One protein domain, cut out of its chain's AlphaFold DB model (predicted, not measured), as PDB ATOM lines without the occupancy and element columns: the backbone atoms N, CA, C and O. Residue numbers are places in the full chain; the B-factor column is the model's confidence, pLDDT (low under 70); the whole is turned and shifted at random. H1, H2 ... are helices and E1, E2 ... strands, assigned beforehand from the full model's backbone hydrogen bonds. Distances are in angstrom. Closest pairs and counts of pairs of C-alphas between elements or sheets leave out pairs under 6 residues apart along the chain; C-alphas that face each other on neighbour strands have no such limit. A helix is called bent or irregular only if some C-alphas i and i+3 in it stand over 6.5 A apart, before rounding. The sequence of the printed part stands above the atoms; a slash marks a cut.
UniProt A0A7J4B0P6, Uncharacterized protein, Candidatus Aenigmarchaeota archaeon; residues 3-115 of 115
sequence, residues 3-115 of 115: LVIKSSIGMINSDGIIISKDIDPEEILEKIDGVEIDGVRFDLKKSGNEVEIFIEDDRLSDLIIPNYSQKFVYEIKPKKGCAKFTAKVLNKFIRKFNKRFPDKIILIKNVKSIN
ATOM      1  N   LEU A   3     178.326   7.824  40.547       97.50
ATOM      2  CA  LEU A   3     178.042   8.932  39.641       97.50
ATOM      3  C   LEU A   3     179.285   9.795  39.450       97.50
ATOM      4  O   LEU A   3     179.988  10.111  40.409       97.50
ATOM      5  N   VAL A   4     179.487  10.234  38.209       97.44
ATOM      6  CA  VAL A   4     180.381  11.338  37.861       97.44
ATOM      7  C   VAL A   4     179.526  12.509  37.416       97.44
ATOM      8  O   VAL A   4     178.731  12.412  36.475       97.44
ATOM      9  N   ILE A   5     179.686  13.628  38.102       97.00
ATOM     10  CA  ILE A   5     178.921  14.840  37.875       97.00
ATOM     11  C   ILE A   5     179.876  15.914  37.373       97.00
ATOM     12  O   ILE A   5     180.780  16.340  38.085       97.00
ATOM     13  N   LYS A   6     179.654  16.377  36.146       96.06
ATOM     14  CA  LYS A   6     180.368  17.533  35.606       96.06
ATOM     15  C   LYS A   6     179.690  18.805  36.067       96.06
ATOM     16  O   LYS A   6     178.468  18.945  35.945       96.06
ATOM     17  N   SER A   7     180.482  19.747  36.550       95.12
ATOM     18  CA  SER A   7     179.999  21.017  37.069       95.12
ATOM     19  C   SER A   7     180.987  22.152  36.819       95.12
ATOM     20  O   SER A   7     182.118  21.929  36.394       95.12
ATOM     21  N   SER A   8     180.537  23.379  37.050       94.00
ATOM     22  CA  SER A   8     181.378  24.577  37.066       94.00
ATOM     23  C   SER A   8     181.010  25.450  38.249       94.00
ATOM     24  O   SER A   8     179.891  25.363  38.763       94.00
ATOM     25  N   ILE A   9     181.934  26.318  38.642       93.88
ATOM     26  CA  ILE A   9     181.656  27.362  39.618       93.88
ATOM     27  C   ILE A   9     181.185  28.611  38.880       93.88
ATOM     28  O   ILE A   9     181.808  29.067  37.925       93.88
ATOM     29  N   GLY A  10     180.054  29.148  39.321       92.81
ATOM     30  CA  GLY A  10     179.555  30.444  38.894       92.81
ATOM     31  C   GLY A  10     179.609  31.473  40.012       92.81
ATOM     32  O   GLY A  10     179.731  31.128  41.187       92.81
ATOM     33  N   MET A  11     179.468  32.737  39.629       93.75
ATOM     34  CA  MET A  11     179.311  33.869  40.538       93.75
ATOM     35  C   MET A  11     177.889  34.412  40.419       93.75
ATOM     36  O   MET A  11     177.347  34.485  39.310       93.75
ATOM     37  N   ILE A  12     177.292  34.777  41.549       93.12
ATOM     38  CA  ILE A  12     175.939  35.331  41.621       93.12
ATOM     39  C   ILE A  12     175.953  36.745  42.199       93.12
ATOM     40  O   ILE A  12     176.807  37.078  43.017       93.12
ATOM     41  N   ASN A  13     175.007  37.581  41.773       92.19
ATOM     42  CA  ASN A  13     174.761  38.878  42.405       92.19
ATOM     43  C   ASN A  13     173.818  38.744  43.625       92.19
ATOM     44  O   ASN A  13     173.353  37.649  43.950       92.19
ATOM     45  N   SER A  14     173.494  39.868  44.274       89.25
ATOM     46  CA  SER A  14     172.569  39.930  45.421       89.25
ATOM     47  C   SER A  14     171.163  39.395  45.131       89.25
ATOM     48  O   SER A  14     170.477  38.959  46.050       89.25
ATOM     49  N   ASP A  15     170.750  39.392  43.863       88.12
ATOM     50  CA  ASP A  15     169.434  38.924  43.420       88.12
ATOM     51  C   ASP A  15     169.437  37.430  43.047       88.12
ATOM     52  O   ASP A  15     168.436  36.897  42.568       88.12
ATOM     53  N   GLY A  16     170.573  36.738  43.213       86.06
ATOM     54  CA  GLY A  16     170.732  35.335  42.822       86.06
ATOM     55  C   GLY A  16     170.817  35.117  41.305       86.06
ATOM     56  O   GLY A  16     170.584  34.004  40.823       86.06
ATOM     57  N   ILE A  17     171.136  36.162  40.537       89.88
ATOM     58  CA  ILE A  17     171.384  36.076  39.094       89.88
ATOM     59  C   ILE A  17     172.825  35.634  38.871       89.88
ATOM     60  O   ILE A  17     173.751  36.212  39.435       89.88
ATOM     61  N   ILE A  18     173.016  34.636  38.008       91.25
ATOM     62  CA  ILE A  18     174.350  34.171  37.613       91.25
ATOM     63  C   ILE A  18     174.975  35.201  36.666       91.25
ATOM     64  O   ILE A  18     174.458  35.429  35.571       91.25
ATOM     65  N   ILE A  19     176.096  35.790  37.081       92.94
ATOM     66  CA  ILE A  19     176.826  36.830  36.335       92.94
ATOM     67  C   ILE A  19     178.129  36.319  35.705       92.94
ATOM     68  O   ILE A  19     178.623  36.919  34.757       92.94
ATOM     69  N   SER A  20     178.664  35.190  36.179       91.75
ATOM     70  CA  SER A  20     179.785  34.477  35.551       91.75
ATOM     71  C   SER A  20     179.651  32.969  35.774       91.75
ATOM     72  O   SER A  20     179.055  32.541  36.763       91.75
ATOM     73  N   LYS A  21     180.192  32.164  34.854       89.38
ATOM     74  CA  LYS A  21     180.282  30.691  34.941       89.38
ATOM     75  C   LYS A  21     181.719  30.178  34.787       89.38
ATOM     76  O   LYS A  21     181.915  28.971  34.662       89.38
ATOM     77  N   ASP A  22     182.678  31.096  34.738       85.12
ATOM     78  CA  ASP A  22     184.085  30.824  34.457       85.12
ATOM     79  C   ASP A  22     184.930  31.291  35.642       85.12
ATOM     80  O   ASP A  22     185.628  32.299  35.598       85.12
ATOM     81  N   ILE A  23     184.734  30.606  36.766       91.94
ATOM     82  CA  ILE A  23     185.489  30.828  37.995       91.94
ATOM     83  C   ILE A  23     186.417  29.634  38.176       91.94
ATOM     84  O   ILE A  23     185.948  28.492  38.164       91.94
ATOM     85  N   ASP A  24     187.711  29.900  38.360       92.25
ATOM     86  CA  ASP A  24     188.680  28.855  38.686       92.25
ATOM     87  C   ASP A  24     188.274  28.182  40.012       92.25
ATOM     88  O   ASP A  24     188.123  28.866  41.031       92.25
ATOM     89  N   PRO A  25     188.046  26.857  40.019       93.62
ATOM     90  CA  PRO A  25     187.599  26.169  41.214       93.62
ATOM     91  C   PRO A  25     188.711  25.886  42.238       93.62
ATOM     92  O   PRO A  25     188.363  25.500  43.349       93.62
ATOM     93  N   GLU A  26     190.002  26.052  41.918       90.88
ATOM     94  CA  GLU A  26     191.148  25.566  42.723       90.88
ATOM     95  C   GLU A  26     191.002  25.844  44.236       90.88
ATOM     96  O   GLU A  26     190.827  24.914  45.024       90.88
ATOM     97  N   GLU A  27     190.936  27.117  44.639       87.31
ATOM     98  CA  GLU A  27     190.851  27.529  46.056       87.31
ATOM     99  C   GLU A  27     189.539  27.128  46.756       87.31
ATOM    100  O   GLU A  27     189.398  27.198  47.985       87.31
ATOM    101  N   ILE A  28     188.523  26.792  45.965       90.44
ATOM    102  CA  ILE A  28     187.192  26.439  46.443       90.44
ATOM    103  C   ILE A  28     187.143  24.946  46.748       90.44
ATOM    104  O   ILE A  28     186.577  24.568  47.777       90.44
ATOM    105  N   LEU A  29     187.741  24.116  45.886       90.44
ATOM    106  CA  LEU A  29     187.724  22.658  46.013       90.44
ATOM    107  C   LEU A  29     188.355  22.193  47.320       90.44
ATOM    108  O   LEU A  29     187.740  21.398  48.026       90.44
ATOM    109  N   GLU A  30     189.496  22.767  47.704       89.25
ATOM    110  CA  GLU A  30     190.204  22.421  48.947       89.25
ATOM    111  C   GLU A  30     189.333  22.556  50.208       89.25
ATOM    112  O   GLU A  30     189.579  21.912  51.225       89.25
ATOM    113  N   LYS A  31     188.292  23.398  50.165       91.62
ATOM    114  CA  LYS A  31     187.438  23.702  51.322       91.62
ATOM    115  C   LYS A  31     186.190  22.827  51.413       91.62
ATOM    116  O   LYS A  31     185.489  22.896  52.426       91.62
ATOM    117  N   ILE A  32     185.852  22.098  50.353       93.19
ATOM    118  CA  ILE A  32     184.589  21.349  50.241       93.19
ATOM    119  C   ILE A  32     184.776  19.900  49.796       93.19
ATOM    120  O   ILE A  32     183.808  19.140  49.850       93.19
ATOM    121  N   ASP A  33     185.972  19.532  49.347       94.94
ATOM    122  CA  ASP A  33     186.315  18.156  49.024       94.94
ATOM    123  C   ASP A  33     186.151  17.231  50.240       94.94
ATOM    124  O   ASP A  33     186.357  17.626  51.392       94.94
ATOM    125  N   GLY A  34     185.703  16.004  49.986       96.19
ATOM    126  CA  GLY A  34     185.444  14.985  51.000       96.19
ATOM    127  C   GLY A  34     184.232  15.250  51.897       96.19
ATOM    128  O   GLY A  34     184.026  14.523  52.872       96.19
ATOM    129  N   VAL A  35     183.412  16.269  51.615       96.00
ATOM    130  CA  VAL A  35     182.208  16.554  52.407       96.00
ATOM    131  C   VAL A  35     181.197  15.415  52.295       96.00
ATOM    132  O   VAL A  35     180.841  14.972  51.208       96.00
ATOM    133  N   GLU A  36     180.640  15.015  53.435       97.44
ATOM    134  CA  GLU A  36     179.559  14.034  53.496       97.44
ATOM    135  C   GLU A  36     178.187  14.701  53.695       97.44
ATOM    136  O   GLU A  36     178.038  15.644  54.486       97.44
ATOM    137  N   ILE A  37     177.180  14.219  52.960       97.44
ATOM    138  CA  ILE A  37     175.784  14.668  53.016       97.44
ATOM    139  C   ILE A  37     174.864  13.448  52.977       97.44
ATOM    140  O   ILE A  37     174.839  12.721  51.991       97.44
ATOM    141  N   ASP A  38     174.044  13.264  54.015       96.31
ATOM    142  CA  ASP A  38     173.075  12.157  54.119       96.31
ATOM    143  C   ASP A  38     173.700  10.757  53.874       96.31
ATOM    144  O   ASP A  38     173.051   9.879  53.301       96.31
ATOM    145  N   GLY A  39     174.950  10.550  54.308       96.50
ATOM    146  CA  GLY A  39     175.697   9.300  54.114       96.50
ATOM    147  C   GLY A  39     176.433   9.189  52.775       96.50
ATOM    148  O   GLY A  39     177.097   8.190  52.531       96.50
ATOM    149  N   VAL A  40     176.328  10.198  51.901       98.00
ATOM    150  CA  VAL A  40     177.003  10.230  50.598       98.00
ATOM    151  C   VAL A  40     178.209  11.160  50.676       98.00
ATOM    152  O   VAL A  40     178.055  12.356  50.939       98.00
ATOM    153  N   ARG A  41     179.403  10.619  50.429       97.75
ATOM    154  CA  ARG A  41     180.648  11.389  50.339       97.75
ATOM    155  C   ARG A  41     180.792  12.026  48.957       97.75
ATOM    156  O   ARG A  41     180.508  11.382  47.951       97.75
ATOM    157  N   PHE A  42     181.219  13.285  48.934       97.88
ATOM    158  CA  PHE A  42     181.496  14.067  47.735       97.88
ATOM    159  C   PHE A  42     183.000  14.238  47.576       97.88
ATOM    160  O   PHE A  42     183.595  15.034  48.298       97.88
ATOM    161  N   ASP A  43     183.587  13.535  46.613       97.56
ATOM    162  CA  ASP A  43     184.987  13.720  46.234       97.56
ATOM    163  C   ASP A  43     185.052  14.580  44.966       97.56
ATOM    164  O   ASP A  43     184.336  14.335  43.992       97.56
ATOM    165  N   LEU A  44     185.860  15.633  44.976       96.31
ATOM    166  CA  LEU A  44     185.908  16.651  43.937       96.31
ATOM    167  C   LEU A  44     187.285  16.697  43.282       96.31
ATOM    168  O   LEU A  44     188.321  16.659  43.939       96.31
ATOM    169  N   LYS A  45     187.299  16.853  41.960       95.19
ATOM    170  CA  LYS A  45     188.523  16.993  41.173       95.19
ATOM    171  C   LYS A  45     188.396  18.135  40.173       95.19
ATOM    172  O   LYS A  45     187.401  18.235  39.456       95.19
ATOM    173  N   LYS A  46     189.431  18.973  40.089       95.06
ATOM    174  CA  LYS A  46     189.561  19.983  39.031       95.06
ATOM    175  C   LYS A  46     189.822  19.304  37.682       95.06
ATOM    176  O   LYS A  46     190.642  18.391  37.583       95.06
ATOM    177  N   SER A  47     189.139  19.769  36.641       92.00
ATOM    178  CA  SER A  47     189.335  19.350  35.251       92.00
ATOM    179  C   SER A  47     189.273  20.588  34.351       92.00
ATOM    180  O   SER A  47     188.207  21.000  33.896       92.00
ATOM    181  N   GLY A  48     190.412  21.266  34.172       89.06
ATOM    182  CA  GLY A  48     190.436  22.625  33.614       89.06
ATOM    183  C   GLY A  48     189.677  23.605  34.520       89.06
ATOM    184  O   GLY A  48     189.868  23.580  35.731       89.06
ATOM    185  N   ASN A  49     188.773  24.411  33.953       89.75
ATOM    186  CA  ASN A  49     187.853  25.278  34.717       89.75
ATOM    187  C   ASN A  49     186.544  24.560  35.111       89.75
ATOM    188  O   ASN A  49     185.561  25.182  35.524       89.75
ATOM    189  N   GLU A  50     186.489  23.238  34.949       93.00
ATOM    190  CA  GLU A  50     185.383  22.410  35.416       93.00
ATOM    191  C   GLU A  50     185.736  21.687  36.715       93.00
ATOM    192  O   GLU A  50     186.896  21.531  37.104       93.00
ATOM    193  N   VAL A  51     184.685  21.211  37.370       95.25
ATOM    194  CA  VAL A  51     184.745  20.384  38.565       95.25
ATOM    195  C   VAL A  51     184.035  19.074  38.267       95.25
ATOM    196  O   VAL A  51     182.844  19.060  37.934       95.25
ATOM    197  N   GLU A  52     184.763  17.973  38.403       96.75
ATOM    198  CA  GLU A  52     184.200  16.630  38.422       96.75
ATOM    199  C   GLU A  52     183.922  16.241  39.873       96.75
ATOM    200  O   GLU A  52     184.817  16.262  40.712       96.75
ATOM    201  N   ILE A  53     182.664  15.921  40.166       97.25
ATOM    202  CA  ILE A  53     182.218  15.470  41.482       97.25
ATOM    203  C   ILE A  53     181.906  13.981  41.376       97.25
ATOM    204  O   ILE A  53     181.091  13.563  40.546       97.25
ATOM    205  N   PHE A  54     182.539  13.195  42.229       97.75
ATOM    206  CA  PHE A  54     182.354  11.763  42.360       97.75
ATOM    207  C   PHE A  54     181.542  11.498  43.622       97.75
ATOM    208  O   PHE A  54     181.889  11.964  44.705       97.75
ATOM    209  N   ILE A  55     180.442  10.766  43.464       97.75
ATOM    210  CA  ILE A  55     179.615  10.307  44.581       97.75
ATOM    211  C   ILE A  55     179.242   8.844  44.372       97.75
ATOM    212  O   ILE A  55     179.044   8.398  43.236       97.75
ATOM    213  N   GLU A  56     179.117   8.101  45.464       97.19
ATOM    214  CA  GLU A  56     178.769   6.685  45.436       97.19
ATOM    215  C   GLU A  56     177.801   6.346  46.566       97.19
ATOM    216  O   GLU A  56     178.052   6.684  47.716       97.19
ATOM    217  N   ASP A  57     176.680   5.719  46.206       97.19
ATOM    218  CA  ASP A  57     175.641   5.203  47.103       97.19
ATOM    219  C   ASP A  57     174.658   4.359  46.260       97.19
ATOM    220  O   ASP A  57     174.541   4.514  45.037       97.19
ATOM    221  N   ASP A  58     174.012   3.369  46.861       95.75
ATOM    222  CA  ASP A  58     173.099   2.429  46.200       95.75
ATOM    223  C   ASP A  58     171.766   3.065  45.768       95.75
ATOM    224  O   ASP A  58     171.146   2.605  44.808       95.75
ATOM    225  N   ARG A  59     171.357   4.166  46.405       96.50
ATOM    226  CA  ARG A  59     170.099   4.889  46.137       96.50
ATOM    227  C   ARG A  59     170.238   5.984  45.081       96.50
ATOM    228  O   ARG A  59     169.269   6.695  44.795       96.50
ATOM    229  N   LEU A  60     171.436   6.184  44.536       96.75
ATOM    230  CA  LEU A  60     171.692   7.213  43.535       96.75
ATOM    231  C   LEU A  60     171.047   6.872  42.183       96.75
ATOM    232  O   LEU A  60     170.829   5.724  41.818       96.75
ATOM    233  N   SER A  61     170.774   7.918  41.409       96.56
ATOM    234  CA  SER A  61     170.272   7.872  40.032       96.56
ATOM    235  C   SER A  61     170.774   9.088  39.252       96.56
ATOM    236  O   SER A  61     170.760  10.202  39.779       96.56
ATOM    237  N   ASP A  62     171.171   8.889  37.995       96.38
ATOM    238  CA  ASP A  62     171.587   9.938  37.050       96.38
ATOM    239  C   ASP A  62     170.408  10.669  36.376       96.38
ATOM    240  O   ASP A  62     170.593  11.643  35.642       96.38
ATOM    241  N   LEU A  63     169.170  10.255  36.661       95.44
ATOM    242  CA  LEU A  63     167.953  10.811  36.071       95.44
ATOM    243  C   LEU A  63     167.539  12.133  36.736       95.44
ATOM    244  O   LEU A  63     166.437  12.261  37.274       95.44
ATOM    245  N   ILE A  64     168.402  13.143  36.661       94.31
ATOM    246  CA  ILE A  64     168.161  14.497  37.174       94.31
ATOM    247  C   ILE A  64     168.124  15.545  36.054       94.31
ATOM    248  O   ILE A  64     168.571  15.308  34.929       94.31
ATOM    249  N   ILE A  65     167.573  16.714  36.367       91.94
ATOM    250  CA  ILE A  65     167.589  17.923  35.542       91.94
ATOM    251  C   ILE A  65     168.725  18.820  36.060       91.94
ATOM    252  O   ILE A  65     168.627  19.308  37.191       91.94
ATOM    253  N   PRO A  66     169.797  19.026  35.272       91.62
ATOM    254  CA  PRO A  66     170.904  19.905  35.643       91.62
ATOM    255  C   PRO A  66     170.469  21.380  35.700       91.62
ATOM    256  O   PRO A  66     169.537  21.782  35.002       91.62
ATOM    257  N   ASN A  67     171.160  22.203  36.493       88.75
ATOM    258  CA  ASN A  67     170.848  23.633  36.650       88.75
ATOM    259  C   ASN A  67     171.774  24.570  35.844       88.75
ATOM    260  O   ASN A  67     171.590  25.784  35.886       88.75
ATOM    261  N   TYR A  68     172.728  24.042  35.070       86.62
ATOM    262  CA  TYR A  68     173.732  24.853  34.366       86.62
ATOM    263  C   TYR A  68     173.177  25.872  33.358       86.62
ATOM    264  O   TYR A  68     173.726  26.966  33.230       86.62
ATOM    265  N   SER A  69     172.115  25.543  32.616       79.31
ATOM    266  CA  SER A  69     171.566  26.419  31.565       79.31
ATOM    267  C   SER A  69     170.722  27.576  32.100       79.31
ATOM    268  O   SER A  69     170.284  28.427  31.330       79.31
ATOM    269  N   GLN A  70     170.487  27.626  33.408       76.19
ATOM    270  CA  GLN A  70     169.565  28.583  33.991       76.19
ATOM    271  C   GLN A  70     170.214  29.956  34.206       76.19
ATOM    272  O   GLN A  70     171.429  30.072  34.372       76.19
ATOM    273  N   LYS A  71     169.378  31.002  34.197       73.62
ATOM    274  CA  LYS A  71     169.769  32.389  34.514       73.62
ATOM    275  C   LYS A  71     169.774  32.670  36.025       73.62
ATOM    276  O   LYS A  71     170.523  33.525  36.490       73.62
ATOM    277  N   PHE A  72     168.953  31.936  36.772       73.88
ATOM    278  CA  PHE A  72     168.799  32.042  38.222       73.88
ATOM    279  C   PHE A  72     169.289  30.767  38.908       73.88
ATOM    280  O   PHE A  72     169.368  29.707  38.280       73.88
ATOM    281  N   VAL A  73     169.569  30.856  40.207       71.75
ATOM    282  CA  VAL A  73     169.841  29.685  41.045       71.75
ATOM    283  C   VAL A  73     168.593  28.800  41.115       71.75
ATOM    284  O   VAL A  73     167.656  29.087  41.855       71.75
ATOM    285  N   TYR A  74     168.584  27.706  40.353       77.38
ATOM    286  CA  TYR A  74     167.556  26.674  40.469       77.38
ATOM    287  C   TYR A  74     168.082  25.441  41.185       77.38
ATOM    288  O   TYR A  74     169.229  25.015  41.011       77.38
ATOM    289  N   GLU A  75     167.177  24.841  41.950       87.25
ATOM    290  CA  GLU A  75     167.363  23.521  42.521       87.25
ATOM    291  C   GLU A  75     167.453  22.459  41.425       87.25
ATOM    292  O   GLU A  75     166.746  22.497  40.413       87.25
ATOM    293  N   ILE A  76     168.292  21.462  41.676       93.06
ATOM    294  CA  ILE A  76     168.323  20.222  40.920       93.06
ATOM    295  C   ILE A  76     166.985  19.511  41.105       93.06
ATOM    296  O   ILE A  76     166.548  19.266  42.233       93.06
ATOM    297  N   LYS A  77     166.341  19.155  39.992       93.25
ATOM    298  CA  LYS A  77     165.054  18.449  40.002       93.25
ATOM    299  C   LYS A  77     165.227  17.002  39.547       93.25
ATOM    300  O   LYS A  77     166.002  16.744  38.628       93.25
ATOM    301  N   PRO A  78     164.505  16.041  40.137       95.44
ATOM    302  CA  PRO A  78     164.486  14.678  39.628       95.44
ATOM    303  C   PRO A  78     163.661  14.598  38.330       95.44
ATOM    304  O   PRO A  78     162.586  15.186  38.248       95.44
ATOM    305  N   LYS A  79     164.120  13.829  37.333       94.38
ATOM    306  CA  LYS A  79     163.313  13.477  36.145       94.38
ATOM    307  C   LYS A  79     162.293  12.377  36.452       94.38
ATOM    308  O   LYS A  79     161.253  12.311  35.809       94.38
ATOM    309  N   LYS A  80     162.599  11.495  37.413       93.56
ATOM    310  CA  LYS A  80     161.752  10.369  37.848       93.56
ATOM    311  C   LYS A  80     161.788  10.195  39.366       93.56
ATOM    312  O   LYS A  80     162.699  10.681  40.031       93.56
ATOM    313  N   GLY A  81     160.827   9.445  39.914       92.06
ATOM    314  CA  GLY A  81     160.722   9.181  41.356       92.06
ATOM    315  C   GLY A  81     161.990   8.588  41.985       92.06
ATOM    316  O   GLY A  81     162.361   9.005  43.079       92.06
ATOM    317  N   CYS A  82     162.694   7.705  41.271       91.56
ATOM    318  CA  CYS A  82     163.953   7.101  41.725       91.56
ATOM    319  C   CYS A  82     165.096   8.114  41.923       91.56
ATOM    320  O   CYS A  82     165.980   7.876  42.732       91.56
ATOM    321  N   ALA A  83     165.062   9.276  41.262       95.88
ATOM    322  CA  ALA A  83     166.103  10.299  41.383       95.88
ATOM    323  C   ALA A  83     165.836  11.341  42.480       95.88
ATOM    324  O   ALA A  83     166.609  12.290  42.633       95.88
ATOM    325  N   LYS A  84     164.748  11.196  43.256       97.00
ATOM    326  CA  LYS A  84     164.422  12.115  44.362       97.00
ATOM    327  C   LYS A  84     165.544  12.182  45.398       97.00
ATOM    328  O   LYS A  84     165.837  13.268  45.893       97.00
ATOM    329  N   PHE A  85     166.171  11.043  45.698       97.19
ATOM    330  CA  PHE A  85     167.295  10.982  46.628       97.19
ATOM    331  C   PHE A  85     168.503  11.760  46.091       97.19
ATOM    332  O   PHE A  85     168.945  12.695  46.757       97.19
ATOM    333  N   THR A  86     168.948  11.483  44.857       97.25
ATOM    334  CA  THR A  86     170.046  12.229  44.216       97.25
ATOM    335  C   THR A  86     169.787  13.733  44.224       97.25
ATOM    336  O   THR A  86     170.634  14.506  44.661       97.25
ATOM    337  N   ALA A  87     168.601  14.169  43.779       96.75
ATOM    338  CA  ALA A  87     168.260  15.589  43.721       96.75
ATOM    339  C   ALA A  87     168.314  16.245  45.111       96.75
ATOM    340  O   ALA A  87     168.867  17.334  45.263       96.75
ATOM    341  N   LYS A  88     167.798  15.569  46.146       97.19
ATOM    342  CA  LYS A  88     167.854  16.043  47.535       97.19
ATOM    343  C   LYS A  88     169.296  16.204  48.023       97.19
ATOM    344  O   LYS A  88     169.622  17.247  48.592       97.19
ATOM    345  N   VAL A  89     170.137  15.195  47.807       97.38
ATOM    346  CA  VAL A  89     171.541  15.176  48.246       97.38
ATOM    347  C   VAL A  89     172.349  16.266  47.535       97.38
ATOM    348  O   VAL A  89     173.008  17.066  48.199       97.38
ATOM    349  N   LEU A  90     172.190  16.410  46.216       96.56
ATOM    350  CA  LEU A  90     172.827  17.483  45.442       96.56
ATOM    351  C   LEU A  90     172.371  18.877  45.885       96.56
ATOM    352  O   LEU A  90     173.201  19.762  46.066       96.56
ATOM    353  N   ASN A  91     171.074  19.085  46.125       96.50
ATOM    354  CA  ASN A  91     170.582  20.376  46.607       96.50
ATOM    355  C   ASN A  91     171.110  20.712  48.006       96.50
ATOM    356  O   ASN A  91     171.425  21.867  48.283       96.50
ATOM    357  N   LYS A  92     171.241  19.725  48.899       96.94
ATOM    358  CA  LYS A  92     171.867  19.927  50.214       96.94
ATOM    359  C   LYS A  92     173.339  20.301  50.090       96.94
ATOM    360  O   LYS A  92     173.779  21.224  50.774       96.94
ATOM    361  N   PHE A  93     174.068  19.632  49.202       96.25
ATOM    362  CA  PHE A  93     175.452  19.963  48.896       96.25
ATOM    363  C   PHE A  93     175.587  21.394  48.350       96.25
ATOM    364  O   PHE A  93     176.322  22.189  48.929       96.25
ATOM    365  N   ILE A  94     174.790  21.776  47.344       93.88
ATOM    366  CA  ILE A  94     174.766  23.143  46.790       93.88
ATOM    367  C   ILE A  94     174.420  24.174  47.874       93.88
ATOM    368  O   ILE A  94     175.059  25.214  47.974       93.88
ATOM    369  N   ARG A  95     173.450  23.896  48.752       92.81
ATOM    370  CA  ARG A  95     173.123  24.802  49.870       92.81
ATOM    371  C   ARG A  95     174.281  24.941  50.857       92.81
ATOM    372  O   ARG A  95     174.514  26.039  51.356       92.81
ATOM    373  N   LYS A  96     174.998  23.855  51.166       94.31
ATOM    374  CA  LYS A  96     176.188  23.897  52.032       94.31
ATOM    375  C   LYS A  96     177.314  24.696  51.373       94.31
ATOM    376  O   LYS A  96     177.930  25.518  52.043       94.31
ATOM    377  N   PHE A  97     177.508  24.515  50.068       93.75
ATOM    378  CA  PHE A  97     178.420  25.310  49.256       93.75
ATOM    379  C   PHE A  97     178.077  26.803  49.312       93.75
ATOM    380  O   PHE A  97     178.909  27.598  49.734       93.75
ATOM    381  N   ASN A  98     176.836  27.181  48.993       90.31
ATOM    382  CA  ASN A  98     176.402  28.581  48.975       90.31
ATOM    383  C   ASN A  98     176.506  29.233  50.366       90.31
ATOM    384  O   ASN A  98     176.814  30.410  50.479       90.31
ATOM    385  N   LYS A  99     176.295  28.477  51.455       91.56
ATOM    386  CA  LYS A  99     176.535  28.986  52.820       91.56
ATOM    387  C   LYS A  99     178.007  29.307  53.077       91.56
ATOM    388  O   LYS A  99     178.301  30.205  53.859       91.56
ATOM    389  N   ARG A 100     178.923  28.547  52.473       93.88
ATOM    390  CA  ARG A 100     180.370  28.748  52.614       93.88
ATOM    391  C   ARG A 100     180.891  29.844  51.685       93.88
ATOM    392  O   ARG A 100     181.826  30.543  52.066       93.88
ATOM    393  N   PHE A 101     180.272  29.998  50.517       93.44
ATOM    394  CA  PHE A 101     180.620  30.975  49.488       93.44
ATOM    395  C   PHE A 101     179.353  31.707  49.013       93.44
ATOM    396  O   PHE A 101     178.758  31.309  48.012       93.44
ATOM    397  N   PRO A 102     178.908  32.752  49.735       91.38
ATOM    398  CA  PRO A 102     177.616  33.403  49.485       91.38
ATOM    399  C   PRO A 102     177.471  34.034  48.099       91.38
ATOM    400  O   PRO A 102     176.359  34.185  47.606       91.38
ATOM    401  N   ASP A 103     178.588  34.396  47.476       92.94
ATOM    402  CA  ASP A 103     178.670  35.018  46.156       92.94
ATOM    403  C   ASP A 103     178.899  34.001  45.024       92.94
ATOM    404  O   ASP A 103     179.018  34.381  43.859       92.94
ATOM    405  N   LYS A 104     178.971  32.702  45.339       93.25
ATOM    406  CA  LYS A 104     179.301  31.642  44.378       93.25
ATOM    407  C   LYS A 104     178.244  30.553  44.360       93.25
ATOM    408  O   LYS A 104     177.484  30.359  45.305       93.25
ATOM    409  N   ILE A 105     178.237  29.788  43.275       92.25
ATOM    410  CA  ILE A 105     177.352  28.639  43.106       92.25
ATOM    411  C   ILE A 105     178.031  27.499  42.349       92.25
ATOM    412  O   ILE A 105     178.771  27.728  41.397       92.25
ATOM    413  N   ILE A 106     177.710  26.258  42.723       92.56
ATOM    414  CA  ILE A 106     177.989  25.078  41.898       92.56
ATOM    415  C   ILE A 106     176.865  24.878  40.879       92.56
ATOM    416  O   ILE A 106     175.695  24.701  41.230       92.56
ATOM    417  N   LEU A 107     177.243  24.855  39.604       93.50
ATOM    418  CA  LEU A 107     176.354  24.638  38.471       93.50
ATOM    419  C   LEU A 107     176.580  23.243  37.896       93.50
ATOM    420  O   LEU A 107     177.610  22.968  37.283       93.50
ATOM    421  N   ILE A 108     175.597  22.367  38.059       94.44
ATOM    422  CA  ILE A 108     175.618  21.000  37.548       94.44
ATOM    423  C   ILE A 108     175.321  21.027  36.049       94.44
ATOM    424  O   ILE A 108     174.233  21.439  35.640       94.44
ATOM    425  N   LYS A 109     176.292  20.585  35.242       93.31
ATOM    426  CA  LYS A 109     176.230  20.501  33.773       93.31
ATOM    427  C   LYS A 109     175.644  19.177  33.316       93.31
ATOM    428  O   LYS A 109     174.736  19.144  32.492       93.31
ATOM    429  N   ASN A 110     176.193  18.085  33.835       93.69
ATOM    430  CA  ASN A 110     175.863  16.739  33.395       93.69
ATOM    431  C   ASN A 110     176.090  15.738  34.526       93.69
ATOM    432  O   ASN A 110     176.975  15.940  35.352       93.69
ATOM    433  N   VAL A 111     175.329  14.648  34.527       95.06
ATOM    434  CA  VAL A 111     175.470  13.541  35.474       95.06
ATOM    435  C   VAL A 111     175.469  12.242  34.697       95.06
ATOM    436  O   VAL A 111     174.601  12.026  33.854       95.06
ATOM    437  N   LYS A 112     176.459  11.397  34.972       95.25
ATOM    438  CA  LYS A 112     176.606  10.086  34.349       95.25
ATOM    439  C   LYS A 112     176.789   9.027  35.421       95.25
ATOM    440  O   LYS A 112     177.609   9.205  36.319       95.25
ATOM    441  N   SER A 113     176.049   7.935  35.302       94.12
ATOM    442  CA  SER A 113     176.379   6.693  35.990       94.12
ATOM    443  C   SER A 113     177.629   6.067  35.381       94.12
ATOM    444  O   SER A 113     177.850   6.135  34.170       94.12
ATOM    445  N   ILE A 114     178.477   5.513  36.243       92.31
ATOM    446  CA  ILE A 114     179.636   4.717  35.845       92.31
ATOM    447  C   ILE A 114     179.584   3.375  36.572       92.31
ATOM    448  O   ILE A 114     179.122   3.306  37.717       92.31
ATOM    449  N   ASN A 115     180.002   2.329  35.858       73.75
ATOM    450  CA  ASN A 115     180.116   0.968  36.378       73.75
ATOM    451  C   ASN A 115     181.384   0.808  37.211       73.75
ATOM    452  O   ASN A 115     182.408   1.423  36.830       73.75
TER     453      ASN A 115
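This is residues 3 to 115 of the 115 residues of an uncharacterized protein of Candidatus Aenigmarchaeota archaeon (UniProt A0A7J4B0P6). A strongly twisted sheet of six strands wraps partly round one long helix, H2, with the edge strands E6 and E3 nearest to it, while the short H1 only grazes the sheet. A long link, residues 57 to 80, folds back on itself in a short antiparallel pairing of residues 64 to 65 with 77 to 78. The printed part has 113 residues, in the order E1 E2 H1 E3 E4 E5 H2 E6; its class is mixed, and the sheet is branched and antiparallel. It is compact, with a radius of gyration of the C-alphas of 13.0 A and spans of 36 by 26 by 23 A.

E1, residues 3 to 12, has E2, residues 18 to 23, and E5, residues 50 to 56, on one side, and E6, residues 104 to 114, on the other. N 11 and O 20 of hairpin E1 and E2 are 2.9 A apart, N 5 and O 53 of E1 and E5 2.8 A, and N 6 and O 110 of E1 and E6 2.8 A, within hydrogen-bond range. E3, residues 35 to 37, E4, residues 40 to 47, and E5 form a meander, each strand the antiparallel neighbour of the one before, with N 37 to O 40 at 2.9 A and N 45 to O 52 at 2.8 A. H2, residues 81 to 100, is on the sheet at a height of 7.1 A, only just over E1 with 3 C-alphas, along the strands at 25 degrees on the local plane. Its closest C-alphas to E6 are Asn 98 and Ile 105, 5.9 A. H1, residues 26 to 29, is apart from H2 and too short for an O i to N i+4 pair; in H2 14 of 16 are within range.

E1 begins at C-alpha 3 (178.042, 8.932, 39.641) and is 26.6 A long. H2 is 29.9 A long and irregular, C-alphas 82 and 85 being 7.1 A apart. E6, 28.2 A, bends by 56 degrees at residue 110 and ends at C-alpha 114 (179.636, 4.717, 35.845).

The farthest C-alphas, Ser 14 and Asn 115, are 40.7 A apart. The printed part has no cut; the link E5 to H2 is long. No printed residue is under 70 in pLDDT.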